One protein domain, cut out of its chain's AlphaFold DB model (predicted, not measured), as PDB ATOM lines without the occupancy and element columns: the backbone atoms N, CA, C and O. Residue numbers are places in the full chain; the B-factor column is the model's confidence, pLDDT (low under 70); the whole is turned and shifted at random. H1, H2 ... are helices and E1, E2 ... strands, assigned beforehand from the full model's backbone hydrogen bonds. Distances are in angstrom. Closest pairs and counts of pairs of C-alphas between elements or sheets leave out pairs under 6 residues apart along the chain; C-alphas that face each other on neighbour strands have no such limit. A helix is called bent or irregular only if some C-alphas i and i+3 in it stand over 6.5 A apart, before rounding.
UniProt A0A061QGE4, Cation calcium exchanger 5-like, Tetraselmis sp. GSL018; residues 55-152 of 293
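This is residues 55 to 152 of the 293 residues of the protein "Cation calcium exchanger 5-like" of Tetraselmis sp. GSL018 (UniProt A0A061QGE4). Three helices form a flat, splayed group with the kinked helix H1 in the middle: H2 runs beside it on one side in the opposite direction, and H3 meets it on the other side at a steep angle, touching it with only part of its length. A small hairpin of two short strands, E1 and E2, lies at the end where H2 begins, far from the mean of the C-alphas. The printed part has 98 residues, with three named helices and two named strands in the order H1, E1, E2, H2, H3; the sheet, in the order E1 - E2, is antiparallel, and the class is mostly helix. The whole is only just compact, close to loose, with a radius of gyration of the C-alphas of 15.0 A, and its C-alphas span 43 by 40 by 19 A.

After residues 55 to 62, H1 takes residues 63 to 80, starting with C-alpha 63 at (213.832, 379.355, 460.091), and is 25.8 A long from first to last C-alpha. It has a kink of 35 degrees near residue 71 and is irregular, but only just: C-alphas 71 and 74 are 6.9 A apart. E1, residues 90 to 94, is 11.3 A long, and E2, residues 97 to 100, is 9.8 A long. H2, residues 101 to 119, is 27.0 A long and begins with C-alpha 101 at (202.446, 392.976, 480.448). H3, residues 127 to 152, is the longest helix at 37.2 A and ends with C-alpha 152 at (226.079, 384.389, 491.105).

H1 touches H2 at a shallow tilt of 23 degrees, opposite ways; their closest C-alphas, those of Ala 71 and Ser 109, are 4.6 A apart. H1 touches H3 with residues 73 to 80 alone, and H3 touches H1 with residues 136 to 147 alone. They run the same way at a steep tilt of 50 degrees, and their closest C-alphas are those of Phe 80 and Ala 143, 5.4 A apart. H2 and H3 are apart. E1 and E2 form a hairpin, antiparallel with 139 degrees between their directions; N 91 and O 99, at 2.8 A, and N 99 and O 92, at 3.4 A, are within hydrogen-bond range. The closest C-alphas of E1 and H2, those of Val 91 and Leu 101, are 5.5 A apart. Both strands are apart from H3. In H2 and H3 every O i to N i+4 pair is within hydrogen-bond range; in H1, 12 of 14 are.

The two C-alphas farthest apart, those of Gly 96 and Ala 123, are 44.6 A from each other. The printed part has no cut. The links E1 to E2 and E2 to H2 are tight, and the links H1 to E1 and H2 to H3 are short. The mean pLDDT of the printed part is 87.2; residues 92 to 95 and 122 to 123 are under 70.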
ATOM      1  N   ILE A  55     218.680 384.420 472.250       92.00
ATOM      2  CA  ILE A  55     219.722 385.168 471.543       92.00
ATOM      3  C   ILE A  55     219.636 384.826 470.049       92.00
ATOM      4  O   ILE A  55     220.009 383.716 469.653       92.00
ATOM      5  N   PRO A  56     219.209 385.782 469.202       89.12
ATOM      6  CA  PRO A  56     219.220 385.609 467.760       89.12
ATOM      7  C   PRO A  56     220.623 385.334 467.213       89.12
ATOM      8  O   PRO A  56     221.553 386.111 467.424       89.12
ATOM      9  N   ASP A  57     220.763 384.263 466.433       84.94
ATOM     10  CA  ASP A  57     221.940 384.055 465.593       84.94
ATOM     11  C   ASP A  57     221.698 384.676 464.212       84.94
ATOM     12  O   ASP A  57     220.967 384.136 463.376       84.94
ATOM     13  N   VAL A  58     222.332 385.826 463.973       82.38
ATOM     14  CA  VAL A  58     222.218 386.585 462.719       82.38
ATOM     15  C   VAL A  58     222.643 385.735 461.513       82.38
ATOM     16  O   VAL A  58     222.036 385.833 460.444       82.38
ATOM     17  N   ARG A  59     223.636 384.850 461.691       78.38
ATOM     18  CA  ARG A  59     224.232 384.033 460.619       78.38
ATOM     19  C   ARG A  59     223.485 382.724 460.369       78.38
ATOM     20  O   ARG A  59     223.680 382.100 459.324       78.38
ATOM     21  N   SER A  60     222.635 382.301 461.300       75.62
ATOM     22  CA  SER A  60     221.837 381.086 461.139       75.62
ATOM     23  C   SER A  60     220.848 381.238 459.985       75.62
ATOM     24  O   SER A  60     220.236 382.288 459.812       75.62
ATOM     25  N   HIS A  61     220.671 380.183 459.194       72.31
ATOM     26  CA  HIS A  61     219.634 380.105 458.156       72.31
ATOM     27  C   HIS A  61     218.444 379.242 458.609       72.31
ATOM     28  O   HIS A  61     217.516 379.001 457.833       72.31
ATOM     29  N   ASP A  62     218.461 378.764 459.858       79.94
ATOM     30  CA  ASP A  62     217.382 377.956 460.405       79.94
ATOM     31  C   ASP A  62     216.168 378.832 460.740       79.94
ATOM     32  O   ASP A  62     216.177 379.654 461.662       79.94
ATOM     33  N   ARG A  63     215.097 378.624 459.970       81.31
ATOM     34  CA  ARG A  63     213.832 379.355 460.091       81.31
ATOM     35  C   ARG A  63     213.220 379.191 461.478       81.31
ATOM     36  O   ARG A  63     212.665 380.145 462.013       81.31
ATOM     37  N   ILE A  64     213.327 377.992 462.059       82.88
ATOM     38  CA  ILE A  64     212.720 377.670 463.355       82.88
ATOM     39  C   ILE A  64     213.413 378.470 464.454       82.88
ATOM     40  O   ILE A  64     212.749 379.135 465.245       82.88
ATOM     41  N   GLN A  65     214.745 378.466 464.461       83.25
ATOM     42  CA  GLN A  65     215.536 379.208 465.436       83.25
ATOM     43  C   GLN A  65     215.239 380.711 465.385       83.25
ATOM     44  O   GLN A  65     215.048 381.341 466.423       83.25
ATOM     45  N   LEU A  66     215.183 381.307 464.192       85.06
ATOM     46  CA  LEU A  66     214.909 382.740 464.046       85.06
ATOM     47  C   LEU A  66     213.485 383.102 464.478       85.06
ATOM     48  O   LEU A  66     213.307 384.096 465.171       85.06
ATOM     49  N   ALA A  67     212.488 382.289 464.127       87.19
ATOM     50  CA  ALA A  67     211.108 382.520 464.543       87.19
ATOM     51  C   ALA A  67     210.935 382.423 466.068       87.19
ATOM     52  O   ALA A  67     210.273 383.270 466.674       87.19
ATOM     53  N   LEU A  68     211.568 381.431 466.699       89.50
ATOM     54  CA  LEU A  68     211.580 381.292 468.158       89.50
ATOM     55  C   LEU A  68     212.264 382.490 468.825       89.50
ATOM     56  O   LEU A  68     211.706 383.064 469.757       89.50
ATOM     57  N   ASN A  69     213.408 382.925 468.295       91.94
ATOM     58  CA  ASN A  69     214.105 384.110 468.784       91.94
ATOM     59  C   ASN A  69     213.247 385.374 468.652       91.94
ATOM     60  O   ASN A  69     213.140 386.122 469.618       91.94
ATOM     61  N   THR A  70     212.581 385.610 467.517       90.56
ATOM     62  CA  THR A  70     211.678 386.766 467.360       90.56
ATOM     63  C   THR A  70     210.545 386.745 468.390       90.56
ATOM     64  O   THR A  70     210.171 387.795 468.910       90.56
ATOM     65  N   ALA A  71     210.024 385.564 468.733       93.12
ATOM     66  CA  ALA A  71     208.963 385.430 469.727       93.12
ATOM     67  C   ALA A  71     209.462 385.632 471.174       93.12
ATOM     68  O   ALA A  71     208.778 386.276 471.970       93.12
ATOM     69  N   LEU A  72     210.639 385.103 471.526       93.50
ATOM     70  CA  LEU A  72     211.100 384.998 472.919       93.50
ATOM     71  C   LEU A  72     212.126 386.063 473.339       93.50
ATOM     72  O   LEU A  72     212.172 386.418 474.515       93.50
ATOM     73  N   SER A  73     212.914 386.620 472.416       94.00
ATOM     74  CA  SER A  73     213.909 387.667 472.731       94.00
ATOM     75  C   SER A  73     213.286 388.898 473.412       94.00
ATOM     76  O   SER A  73     213.844 389.357 474.411       94.00
ATOM     77  N   PRO A  74     212.113 389.412 472.974       94.31
ATOM     78  CA  PRO A  74     211.478 390.559 473.630       94.31
ATOM     79  C   PRO A  74     211.079 390.291 475.085       94.31
ATOM     80  O   PRO A  74     211.119 391.208 475.901       94.31
ATOM     81  N   LEU A  75     210.737 389.044 475.434       93.25
ATOM     82  CA  LEU A  75     210.435 388.675 476.818       93.25
ATOM     83  C   LEU A  75     211.671 388.742 477.710       93.25
ATOM     84  O   LEU A  75     211.578 389.235 478.829       93.25
ATOM     85  N   LEU A  76     212.822 388.278 477.218       94.06
ATOM     86  CA  LEU A  76     214.078 388.387 477.958       94.06
ATOM     87  C   LEU A  76     214.468 389.855 478.177       94.06
ATOM     88  O   LEU A  76     214.919 390.220 479.257       94.06
ATOM     89  N   ILE A  77     214.265 390.700 477.164       92.88
ATOM     90  CA  ILE A  77     214.505 392.143 477.278       92.88
ATOM     91  C   ILE A  77     213.552 392.761 478.309       92.88
ATOM     92  O   ILE A  77     213.992 393.540 479.148       92.88
ATOM     93  N   LEU A  78     212.269 392.384 478.303       92.81
ATOM     94  CA  LEU A  78     211.313 392.848 479.312       92.81
ATOM     95  C   LEU A  78     211.726 392.420 480.729       92.81
ATOM     96  O   LEU A  78     211.680 393.238 481.638       92.81
ATOM     97  N   LEU A  79     212.172 391.170 480.907       91.44
ATOM     98  CA  LEU A  79     212.707 390.683 482.185       91.44
ATOM     99  C   LEU A  79     213.916 391.505 482.645       91.44
ATOM    100  O   LEU A  79     214.010 391.846 483.819       91.44
ATOM    101  N   PHE A  80     214.822 391.857 481.731       90.62
ATOM    102  CA  PHE A  80     215.988 392.684 482.049       90.62
ATOM    103  C   PHE A  80     215.610 394.094 482.527       90.62
ATOM    104  O   PHE A  80     216.261 394.636 483.414       90.62
ATOM    105  N   PHE A  81     214.541 394.678 481.980       90.06
ATOM    106  CA  PHE A  81     214.039 395.996 482.381       90.06
ATOM    107  C   PHE A  81     212.970 395.948 483.485       90.06
ATOM    108  O   PHE A  81     212.311 396.961 483.721       90.06
ATOM    109  N   ASN A  82     212.815 394.819 484.188       89.69
ATOM    110  CA  ASN A  82     211.775 394.638 485.204       89.69
ATOM    111  C   ASN A  82     211.809 395.708 486.313       89.69
ATOM    112  O   ASN A  82     210.758 396.136 486.766       89.69
ATOM    113  N   ASP A  83     212.996 396.189 486.694       83.38
ATOM    114  CA  ASP A  83     213.151 397.248 487.707       83.38
ATOM    115  C   ASP A  83     212.576 398.611 487.272       83.38
ATOM    116  O   ASP A  83     212.311 399.472 488.108       83.38
ATOM    117  N   PHE A  84     212.424 398.834 485.963       83.88
ATOM    118  CA  PHE A  84     211.873 400.070 485.398       83.88
ATOM    119  C   PHE A  84     210.409 399.911 484.995       83.88
ATOM    120  O   PHE A  84     209.622 400.848 485.125       83.88
ATOM    121  N   VAL A  85     210.061 398.743 484.457       87.06
ATOM    122  CA  VAL A  85     208.714 398.399 484.011       87.06
ATOM    123  C   VAL A  85     208.400 397.004 484.522       87.06
ATOM    124  O   VAL A  85     208.921 396.023 483.989       87.06
ATOM    125  N   ASP A  86     207.520 396.919 485.522       88.25
ATOM    126  CA  ASP A  86     207.156 395.647 486.140       88.25
ATOM    127  C   ASP A  86     206.708 394.630 485.082       88.25
ATOM    128  O   ASP A  86     205.750 394.843 484.331       88.25
ATOM    129  N   PHE A  87     207.350 393.463 485.066       89.06
ATOM    130  CA  PHE A  87     207.053 392.369 484.139       89.06
ATOM    131  C   PHE A  87     205.581 391.927 484.209       89.06
ATOM    132  O   PHE A  87     204.985 391.506 483.212       89.06
ATOM    133  N   SER A  88     204.980 392.055 485.397       89.62
ATOM    134  CA  SER A  88     203.583 391.710 485.682       89.62
ATOM    135  C   SER A  88     202.652 392.924 485.751       89.62
ATOM    136  O   SER A  88     201.530 392.786 486.240       89.62
ATOM    137  N   MET A  89     203.081 394.095 485.262       88.31
ATOM    138  CA  MET A  89     202.240 395.291 485.216       88.31
ATOM    139  C   MET A  89     200.900 394.966 484.531       88.31
ATOM    140  O   MET A  89     200.904 394.376 483.446       88.31
ATOM    141  N   PRO A  90     199.750 395.322 485.127       89.31
ATOM    142  CA  PRO A  90     198.454 395.101 484.502       89.31
ATOM    143  C   PRO A  90     198.280 396.055 483.313       89.31
ATOM    144  O   PRO A  90     198.196 397.270 483.488       89.31
ATOM    145  N   VAL A  91     198.207 395.508 482.097       84.38
ATOM    146  CA  VAL A  91     198.068 396.269 480.850       84.38
ATOM    147  C   VAL A  91     196.911 395.708 480.026       84.38
ATOM    148  O   VAL A  91     196.844 394.512 479.761       84.38
ATOM    149  N   ALA A  92     196.020 396.609 479.602       69.56
ATOM    150  CA  ALA A  92     194.792 396.354 478.845       69.56
ATOM    151  C   ALA A  92     193.733 395.485 479.562       69.56
ATOM    152  O   ALA A  92     193.988 394.380 480.038       69.56
ATOM    153  N   ALA A  93     192.496 395.986 479.591       62.69
ATOM    154  CA  ALA A  93     191.323 395.246 480.040       62.69
ATOM    155  C   ALA A  93     190.565 394.709 478.818       62.69
ATOM    156  O   ALA A  93     189.764 395.425 478.219       62.69
ATOM    157  N   PHE A  94     190.799 393.454 478.432       60.22
ATOM    158  CA  PHE A  94     189.950 392.780 477.445       60.22
ATOM    159  C   PHE A  94     188.863 392.015 478.210       60.22
ATOM    160  O   PHE A  94     189.152 391.064 478.932       60.22
ATOM    161  N   GLY A  95     187.612 392.482 478.147       69.75
ATOM    162  CA  GLY A  95     186.497 391.857 478.875       69.75
ATOM    163  C   GLY A  95     186.531 392.029 480.404       69.75
ATOM    164  O   GLY A  95     186.041 391.165 481.124       69.75
ATOM    165  N   GLY A  96     187.121 393.117 480.916       75.56
ATOM    166  CA  GLY A  96     187.119 393.451 482.352       75.56
ATOM    167  C   GLY A  96     188.207 392.777 483.200       75.56
ATOM    168  O   GLY A  96     188.261 393.011 484.405       75.56
ATOM    169  N   ARG A  97     189.097 391.975 482.598       80.44
ATOM    170  CA  ARG A  97     190.283 391.410 483.263       80.44
ATOM    171  C   ARG A  97     191.549 392.075 482.739       80.44
ATOM    172  O   ARG A  97     191.751 392.128 481.530       80.44
ATOM    173  N   ALA A  98     192.386 392.564 483.649       85.44
ATOM    174  CA  ALA A  98     193.712 393.054 483.308       85.44
ATOM    175  C   ALA A  98     194.645 391.872 483.014       85.44
ATOM    176  O   ALA A  98     194.679 390.908 483.782       85.44
ATOM    177  N   LEU A  99     195.385 391.943 481.907       88.81
ATOM    178  CA  LEU A  99     196.416 390.967 481.569       88.81
ATOM    179  C   LEU A  99     197.793 391.474 482.016       88.81
ATOM    180  O   LEU A  99     198.032 392.681 481.998       88.81
ATOM    181  N   PRO A 100     198.716 390.586 482.418       91.12
ATOM    182  CA  PRO A 100     200.070 391.003 482.750       91.12
ATOM    183  C   PRO A 100     200.842 391.381 481.479       91.12
ATOM    184  O   PRO A 100     200.700 390.726 480.440       91.12
ATOM    185  N   LEU A 101     201.689 392.406 481.566       91.56
ATOM    186  CA  LEU A 101     202.446 392.976 480.448       91.56
ATOM    187  C   LEU A 101     203.209 391.928 479.629       91.56
ATOM    188  O   LEU A 101     203.143 391.950 478.399       91.56
ATOM    189  N   TRP A 102     203.868 390.967 480.279       92.69
ATOM    190  CA  TRP A 102     204.590 389.900 479.579       92.69
ATOM    191  C   TRP A 102     203.716 389.111 478.601       92.69
ATOM    192  O   TRP A 102     204.178 388.736 477.526       92.69
ATOM    193  N   SER A 103     202.441 388.885 478.931       91.44
ATOM    194  CA  SER A 103     201.532 388.116 478.075       91.44
ATOM    195  C   SER A 103     201.162 388.892 476.815       91.44
ATOM    196  O   SER A 103     201.080 388.323 475.726       91.44
ATOM    197  N   VAL A 104     201.020 390.213 476.949       91.44
ATOM    198  CA  VAL A 104     200.769 391.126 475.835       91.44
ATOM    199  C   VAL A 104     202.000 391.193 474.935       91.44
ATOM    200  O   VAL A 104     201.861 391.062 473.719       91.44
ATOM    201  N   VAL A 105     203.198 391.336 475.511       93.12
ATOM    202  CA  VAL A 105     204.463 391.354 474.757       93.12
ATOM    203  C   VAL A 105     204.672 390.041 474.007       93.12
ATOM    204  O   VAL A 105     204.964 390.081 472.814       93.12
ATOM    205  N   LEU A 106     204.447 388.895 474.661       93.69
ATOM    206  CA  LEU A 106     204.540 387.574 474.034       93.69
ATOM    207  C   LEU A 106     203.551 387.411 472.878       93.69
ATOM    208  O   LEU A 106     203.900 386.860 471.838       93.69
ATOM    209  N   LEU A 107     202.310 387.878 473.039       92.44
ATOM    210  CA  LEU A 107     201.314 387.798 471.974       92.44
ATOM    211  C   LEU A 107     201.751 388.622 470.755       92.44
ATOM    212  O   LEU A 107     201.714 388.125 469.631       92.44
ATOM    213  N   HIS A 108     202.203 389.859 470.972       91.56
ATOM    214  CA  HIS A 108     202.668 390.726 469.889       91.56
ATOM    215  C   HIS A 108     203.913 390.156 469.203       91.56
ATOM    216  O   HIS A 108     203.965 390.110 467.974       91.56
ATOM    217  N   SER A 109     204.895 389.672 469.968       93.88
ATOM    218  CA  SER A 109     206.111 389.073 469.411       93.88
ATOM    219  C   SER A 109     205.826 387.764 468.668       93.88
ATOM    220  O   SER A 109     206.422 387.515 467.620       93.88
ATOM    221  N   ALA A 110     204.873 386.954 469.138       93.94
ATOM    222  CA  ALA A 110     204.422 385.748 468.446       93.94
ATOM    223  C   ALA A 110     203.720 386.071 467.119       93.94
ATOM    224  O   ALA A 110     203.988 385.417 466.111       93.94
ATOM    225  N   VAL A 111     202.869 387.104 467.087       93.25
ATOM    226  CA  VAL A 111     202.234 387.574 465.844       93.25
ATOM    227  C   VAL A 111     203.289 388.082 464.861       93.25
ATOM    228  O   VAL A 111     203.276 387.677 463.700       93.25
ATOM    229  N   LEU A 112     204.244 388.900 465.312       90.88
ATOM    230  CA  LEU A 112     205.347 389.376 464.468       90.88
ATOM    231  C   LEU A 112     206.206 388.223 463.939       90.88
ATOM    232  O   LEU A 112     206.561 388.219 462.762       90.88
ATOM    233  N   SER A 113     206.485 387.222 464.774       91.00
ATOM    234  CA  SER A 113     207.198 386.008 464.374       91.00
ATOM    235  C   SER A 113     206.435 385.220 463.300       91.00
ATOM    236  O   SER A 113     207.023 384.819 462.294       91.00
ATOM    237  N   ALA A 114     205.113 385.071 463.437       91.31
ATOM    238  CA  ALA A 114     204.270 384.415 462.436       91.31
ATOM    239  C   ALA A 114     204.219 385.193 461.109       91.31
ATOM    240  O   ALA A 114     204.320 384.605 460.033       91.31
ATOM    241  N   VAL A 115     204.125 386.523 461.169       88.69
ATOM    242  CA  VAL A 115     204.189 387.386 459.982       88.69
ATOM    243  C   VAL A 115     205.548 387.236 459.295       88.69
ATOM    244  O   VAL A 115     205.604 386.950 458.097       88.69
ATOM    245  N   GLN A 116     206.642 387.329 460.053       85.25
ATOM    246  CA  GLN A 116     208.000 387.137 459.548       85.25
ATOM    247  C   GLN A 116     208.175 385.760 458.889       85.25
ATOM    248  O   GLN A 116     208.762 385.663 457.814       85.25
ATOM    249  N   TRP A 117     207.616 384.701 459.485       85.12
ATOM    250  CA  TRP A 117     207.607 383.349 458.917       85.12
ATOM    251  C   TRP A 117     207.064 383.299 457.492       85.12
ATOM    252  O   TRP A 117     207.618 382.595 456.645       85.12
ATOM    253  N   THR A 118     205.996 384.051 457.235       85.12
ATOM    254  CA  THR A 118     205.306 384.052 455.941       85.12
ATOM    255  C   THR A 118     205.916 384.997 454.906       85.12
ATOM    256  O   THR A 118     205.876 384.680 453.721       85.12
ATOM    257  N   ILE A 119     206.478 386.134 455.333       80.00
ATOM    258  CA  ILE A 119     206.927 387.207 454.429       80.00
ATOM    259  C   ILE A 119     208.417 387.096 454.089       80.00
ATOM    260  O   ILE A 119     208.821 387.430 452.976       80.00
ATOM    261  N   THR A 120     209.256 386.671 455.035       77.81
ATOM    262  CA  THR A 120     210.710 386.749 454.873       77.81
ATOM    263  C   THR A 120     211.240 385.638 453.972       77.81
ATOM    264  O   THR A 120     211.044 384.452 454.242       77.81
ATOM    265  N   ASP A 121     211.999 386.016 452.938       72.88
ATOM    266  CA  ASP A 121     212.844 385.068 452.218       72.88
ATOM    267  C   ASP A 121     214.111 384.768 453.032       72.88
ATOM    268  O   ASP A 121     215.054 385.553 453.122       72.88
ATOM    269  N   TRP A 122     214.115 383.596 453.654       69.31
ATOM    270  CA  TRP A 122     215.174 383.119 454.543       69.31
ATOM    271  C   TRP A 122     216.507 382.830 453.839       69.31
ATOM    272  O   TRP A 122     217.511 382.633 454.521       69.31
ATOM    273  N   ALA A 123     216.516 382.780 452.503       68.75
ATOM    274  CA  ALA A 123     217.733 382.633 451.708       68.75
ATOM    275  C   ALA A 123     218.440 383.977 451.446       68.75
ATOM    276  O   ALA A 123     219.638 383.982 451.174       68.75
ATOM    277  N   SER A 124     217.723 385.103 451.538       73.81
ATOM    278  CA  SER A 124     218.257 386.443 451.285       73.81
ATOM    279  C   SER A 124     217.678 387.460 452.277       73.81
ATOM    280  O   SER A 124     216.760 388.225 451.984       73.81
ATOM    281  N   LYS A 125     218.206 387.460 453.509       78.00
ATOM    282  CA  LYS A 125     217.752 388.392 454.551       78.00
ATOM    283  C   LYS A 125     218.098 389.833 454.148       78.00
ATOM    284  O   LYS A 125     219.245 390.106 453.799       78.00
ATOM    285  N   PRO A 126     217.152 390.783 454.213       83.50
ATOM    286  CA  PRO A 126     217.471 392.179 453.957       83.50
ATOM    287  C   PRO A 126     218.329 392.752 455.097       83.50
ATOM    288  O   PRO A 126     218.130 392.422 456.268       83.50
ATOM    289  N   ALA A 127     219.244 393.668 454.766       86.88
ATOM    290  CA  ALA A 127     220.233 394.209 455.707       86.88
ATOM    291  C   ALA A 127     219.622 394.838 456.977       86.88
ATOM    292  O   ALA A 127     220.197 394.754 458.060       86.88
ATOM    293  N   TRP A 128     218.429 395.436 456.874       86.06
ATOM    294  CA  TRP A 128     217.740 396.016 458.031       86.06
ATOM    295  C   TRP A 128     217.292 394.950 459.043       86.06
ATOM    296  O   TRP A 128     217.349 395.197 460.244       86.06
ATOM    297  N   MET A 129     216.896 393.752 458.592       85.44
ATOM    298  CA  MET A 129     216.532 392.650 459.490       85.44
ATOM    299  C   MET A 129     217.758 392.108 460.214       85.44
ATOM    300  O   MET A 129     217.688 391.816 461.404       85.44
ATOM    301  N   GLU A 130     218.887 391.992 459.515       87.31
ATOM    302  CA  GLU A 130     220.144 391.563 460.130       87.31
ATOM    303  C   GLU A 130     220.606 392.546 461.206       87.31
ATOM    304  O   GLU A 130     220.980 392.122 462.299       87.31
ATOM    305  N   ALA A 131     220.501 393.851 460.937       90.00
ATOM    306  CA  ALA A 131     220.798 394.886 461.920       90.00
ATOM    307  C   ALA A 131     219.889 394.789 463.160       90.00
ATOM    308  O   ALA A 131     220.382 394.882 464.286       90.00
ATOM    309  N   LEU A 132     218.584 394.541 462.980       89.62
ATOM    310  CA  LEU A 132     217.655 394.335 464.098       89.62
ATOM    311  C   LEU A 132     217.993 393.081 464.912       89.62
ATOM    312  O   LEU A 132     218.015 393.145 466.140       89.62
ATOM    313  N   PHE A 133     218.295 391.955 464.258       89.88
ATOM    314  CA  PHE A 133     218.713 390.739 464.959       89.88
ATOM    315  C   PHE A 133     220.022 390.931 465.711       89.88
ATOM    316  O   PHE A 133     220.147 390.429 466.823       89.88
ATOM    317  N   LEU A 134     220.968 391.683 465.147       92.69
ATOM    318  CA  LEU A 134     222.221 392.007 465.816       92.69
ATOM    319  C   LEU A 134     221.984 392.875 467.058       92.69
ATOM    320  O   LEU A 134     222.531 392.582 468.120       92.69
ATOM    321  N   GLY A 135     221.128 393.896 466.950       93.44
ATOM    322  CA  GLY A 135     220.732 394.731 468.083       93.44
ATOM    323  C   GLY A 135     220.026 393.933 469.184       93.44
ATOM    324  O   GLY A 135     220.388 394.045 470.354       93.44
ATOM    325  N   MET A 136     219.075 393.067 468.819       92.00
ATOM    326  CA  MET A 136     218.409 392.175 469.774       92.00
ATOM    327  C   MET A 136     219.391 391.192 470.415       92.00
ATOM    328  O   MET A 136     219.391 391.049 471.631       92.00
ATOM    329  N   ALA A 137     220.272 390.561 469.635       93.50
ATOM    330  CA  ALA A 137     221.288 389.648 470.157       93.50
ATOM    331  C   ALA A 137     222.226 390.337 471.150       93.50
ATOM    332  O   ALA A 137     222.560 389.751 472.180       93.50
ATOM    333  N   PHE A 138     222.603 391.587 470.884       94.75
ATOM    334  CA  PHE A 138     223.399 392.389 471.803       94.75
ATOM    335  C   PHE A 138     222.659 392.647 473.125       94.75
ATOM    336  O   PHE A 138     223.195 392.346 474.192       94.75
ATOM    337  N   LEU A 139     221.407 393.114 473.071       94.25
ATOM    338  CA  LEU A 139     220.599 393.367 474.272       94.25
ATOM    339  C   LEU A 139     220.331 392.087 475.074       94.25
ATOM    340  O   LEU A 139     220.502 392.074 476.289       94.25
ATOM    341  N   CYS A 140     219.973 390.993 474.405       94.56
ATOM    342  CA  CYS A 140     219.760 389.699 475.045       94.56
ATOM    343  C   CYS A 140     221.051 389.138 475.657       94.56
ATOM    344  O   CYS A 140     220.998 388.504 476.707       94.56
ATOM    345  N   SER A 141     222.215 389.403 475.056       95.00
ATOM    346  CA  SER A 141     223.508 389.035 475.646       95.00
ATOM    347  C   SER A 141     223.773 389.813 476.935       95.00
ATOM    348  O   SER A 141     224.147 389.208 477.936       95.00
ATOM    349  N   ILE A 142     223.523 391.127 476.945       93.94
ATOM    350  CA  ILE A 142     223.624 391.950 478.162       93.94
ATOM    351  C   ILE A 142     222.664 391.434 479.240       93.94
ATOM    352  O   ILE A 142     223.071 391.262 480.388       93.94
ATOM    353  N   ALA A 143     221.418 391.130 478.864       93.75
ATOM    354  CA  ALA A 143     220.418 390.579 479.773       93.75
ATOM    355  C   ALA A 143     220.883 389.259 480.403       93.75
ATOM    356  O   ALA A 143     220.841 389.116 481.622       93.75
ATOM    357  N   TRP A 144     221.400 388.324 479.601       94.25
ATOM    358  CA  TRP A 144     221.950 387.066 480.108       94.25
ATOM    359  C   TRP A 144     223.139 387.274 481.041       94.25
ATOM    360  O   TRP A 144     223.182 386.649 482.098       94.25
ATOM    361  N   ILE A 145     224.082 388.154 480.688       93.38
ATOM    362  CA  ILE A 145     225.223 388.473 481.559       93.38
ATOM    363  C   ILE A 145     224.721 389.027 482.899       93.38
ATOM    364  O   ILE A 145     225.209 388.612 483.948       93.38
ATOM    365  N   SER A 146     223.715 389.907 482.878       91.94
ATOM    366  CA  SER A 146     223.120 390.471 484.091       91.94
ATOM    367  C   SER A 146     222.423 389.415 484.950       91.94
ATOM    368  O   SER A 146     222.693 389.349 486.146       91.94
ATOM    369  N   ILE A 147     221.597 388.547 484.354       92.12
ATOM    370  CA  ILE A 147     220.916 387.457 485.072       92.12
ATOM    371  C   ILE A 147     221.949 386.521 485.705       92.12
ATOM    372  O   ILE A 147     221.870 386.232 486.893       92.12
ATOM    373  N   MET A 148     222.969 386.100 484.954       91.50
ATOM    374  CA  MET A 148     224.029 385.239 485.493       91.50
ATOM    375  C   MET A 148     224.808 385.915 486.627       91.50
ATOM    376  O   MET A 148     225.140 385.256 487.609       91.50
ATOM    377  N   ALA A 149     225.068 387.222 486.535       91.94
ATOM    378  CA  ALA A 149     225.708 387.970 487.612       91.94
ATOM    379  C   ALA A 149     224.822 388.050 488.869       91.94
ATOM    380  O   ALA A 149     225.325 387.867 489.977       91.94
ATOM    381  N   GLN A 150     223.513 388.272 488.721       91.69
ATOM    382  CA  GLN A 150     222.565 388.306 489.842       91.69
ATOM    383  C   GLN A 150     222.438 386.942 490.531       91.69
ATOM    384  O   GLN A 150     222.484 386.868 491.759       91.69
ATOM    385  N   GLU A 151     222.350 385.859 489.759       92.19
ATOM    386  CA  GLU A 151     222.318 384.495 490.296       92.19
ATOM    387  C   GLU A 151     223.630 384.138 491.004       92.19
ATOM    388  O   GLU A 151     223.613 383.552 492.088       92.19
ATOM    389  N   LEU A 152     224.778 384.552 490.454       92.38
ATOM    390  CA  LEU A 152     226.079 384.389 491.105       92.38
ATOM    391  C   LEU A 152     226.124 385.116 492.457       92.38
ATOM    392  O   LEU A 152     226.541 384.530 493.456       92.38
TER     393      LEU A 152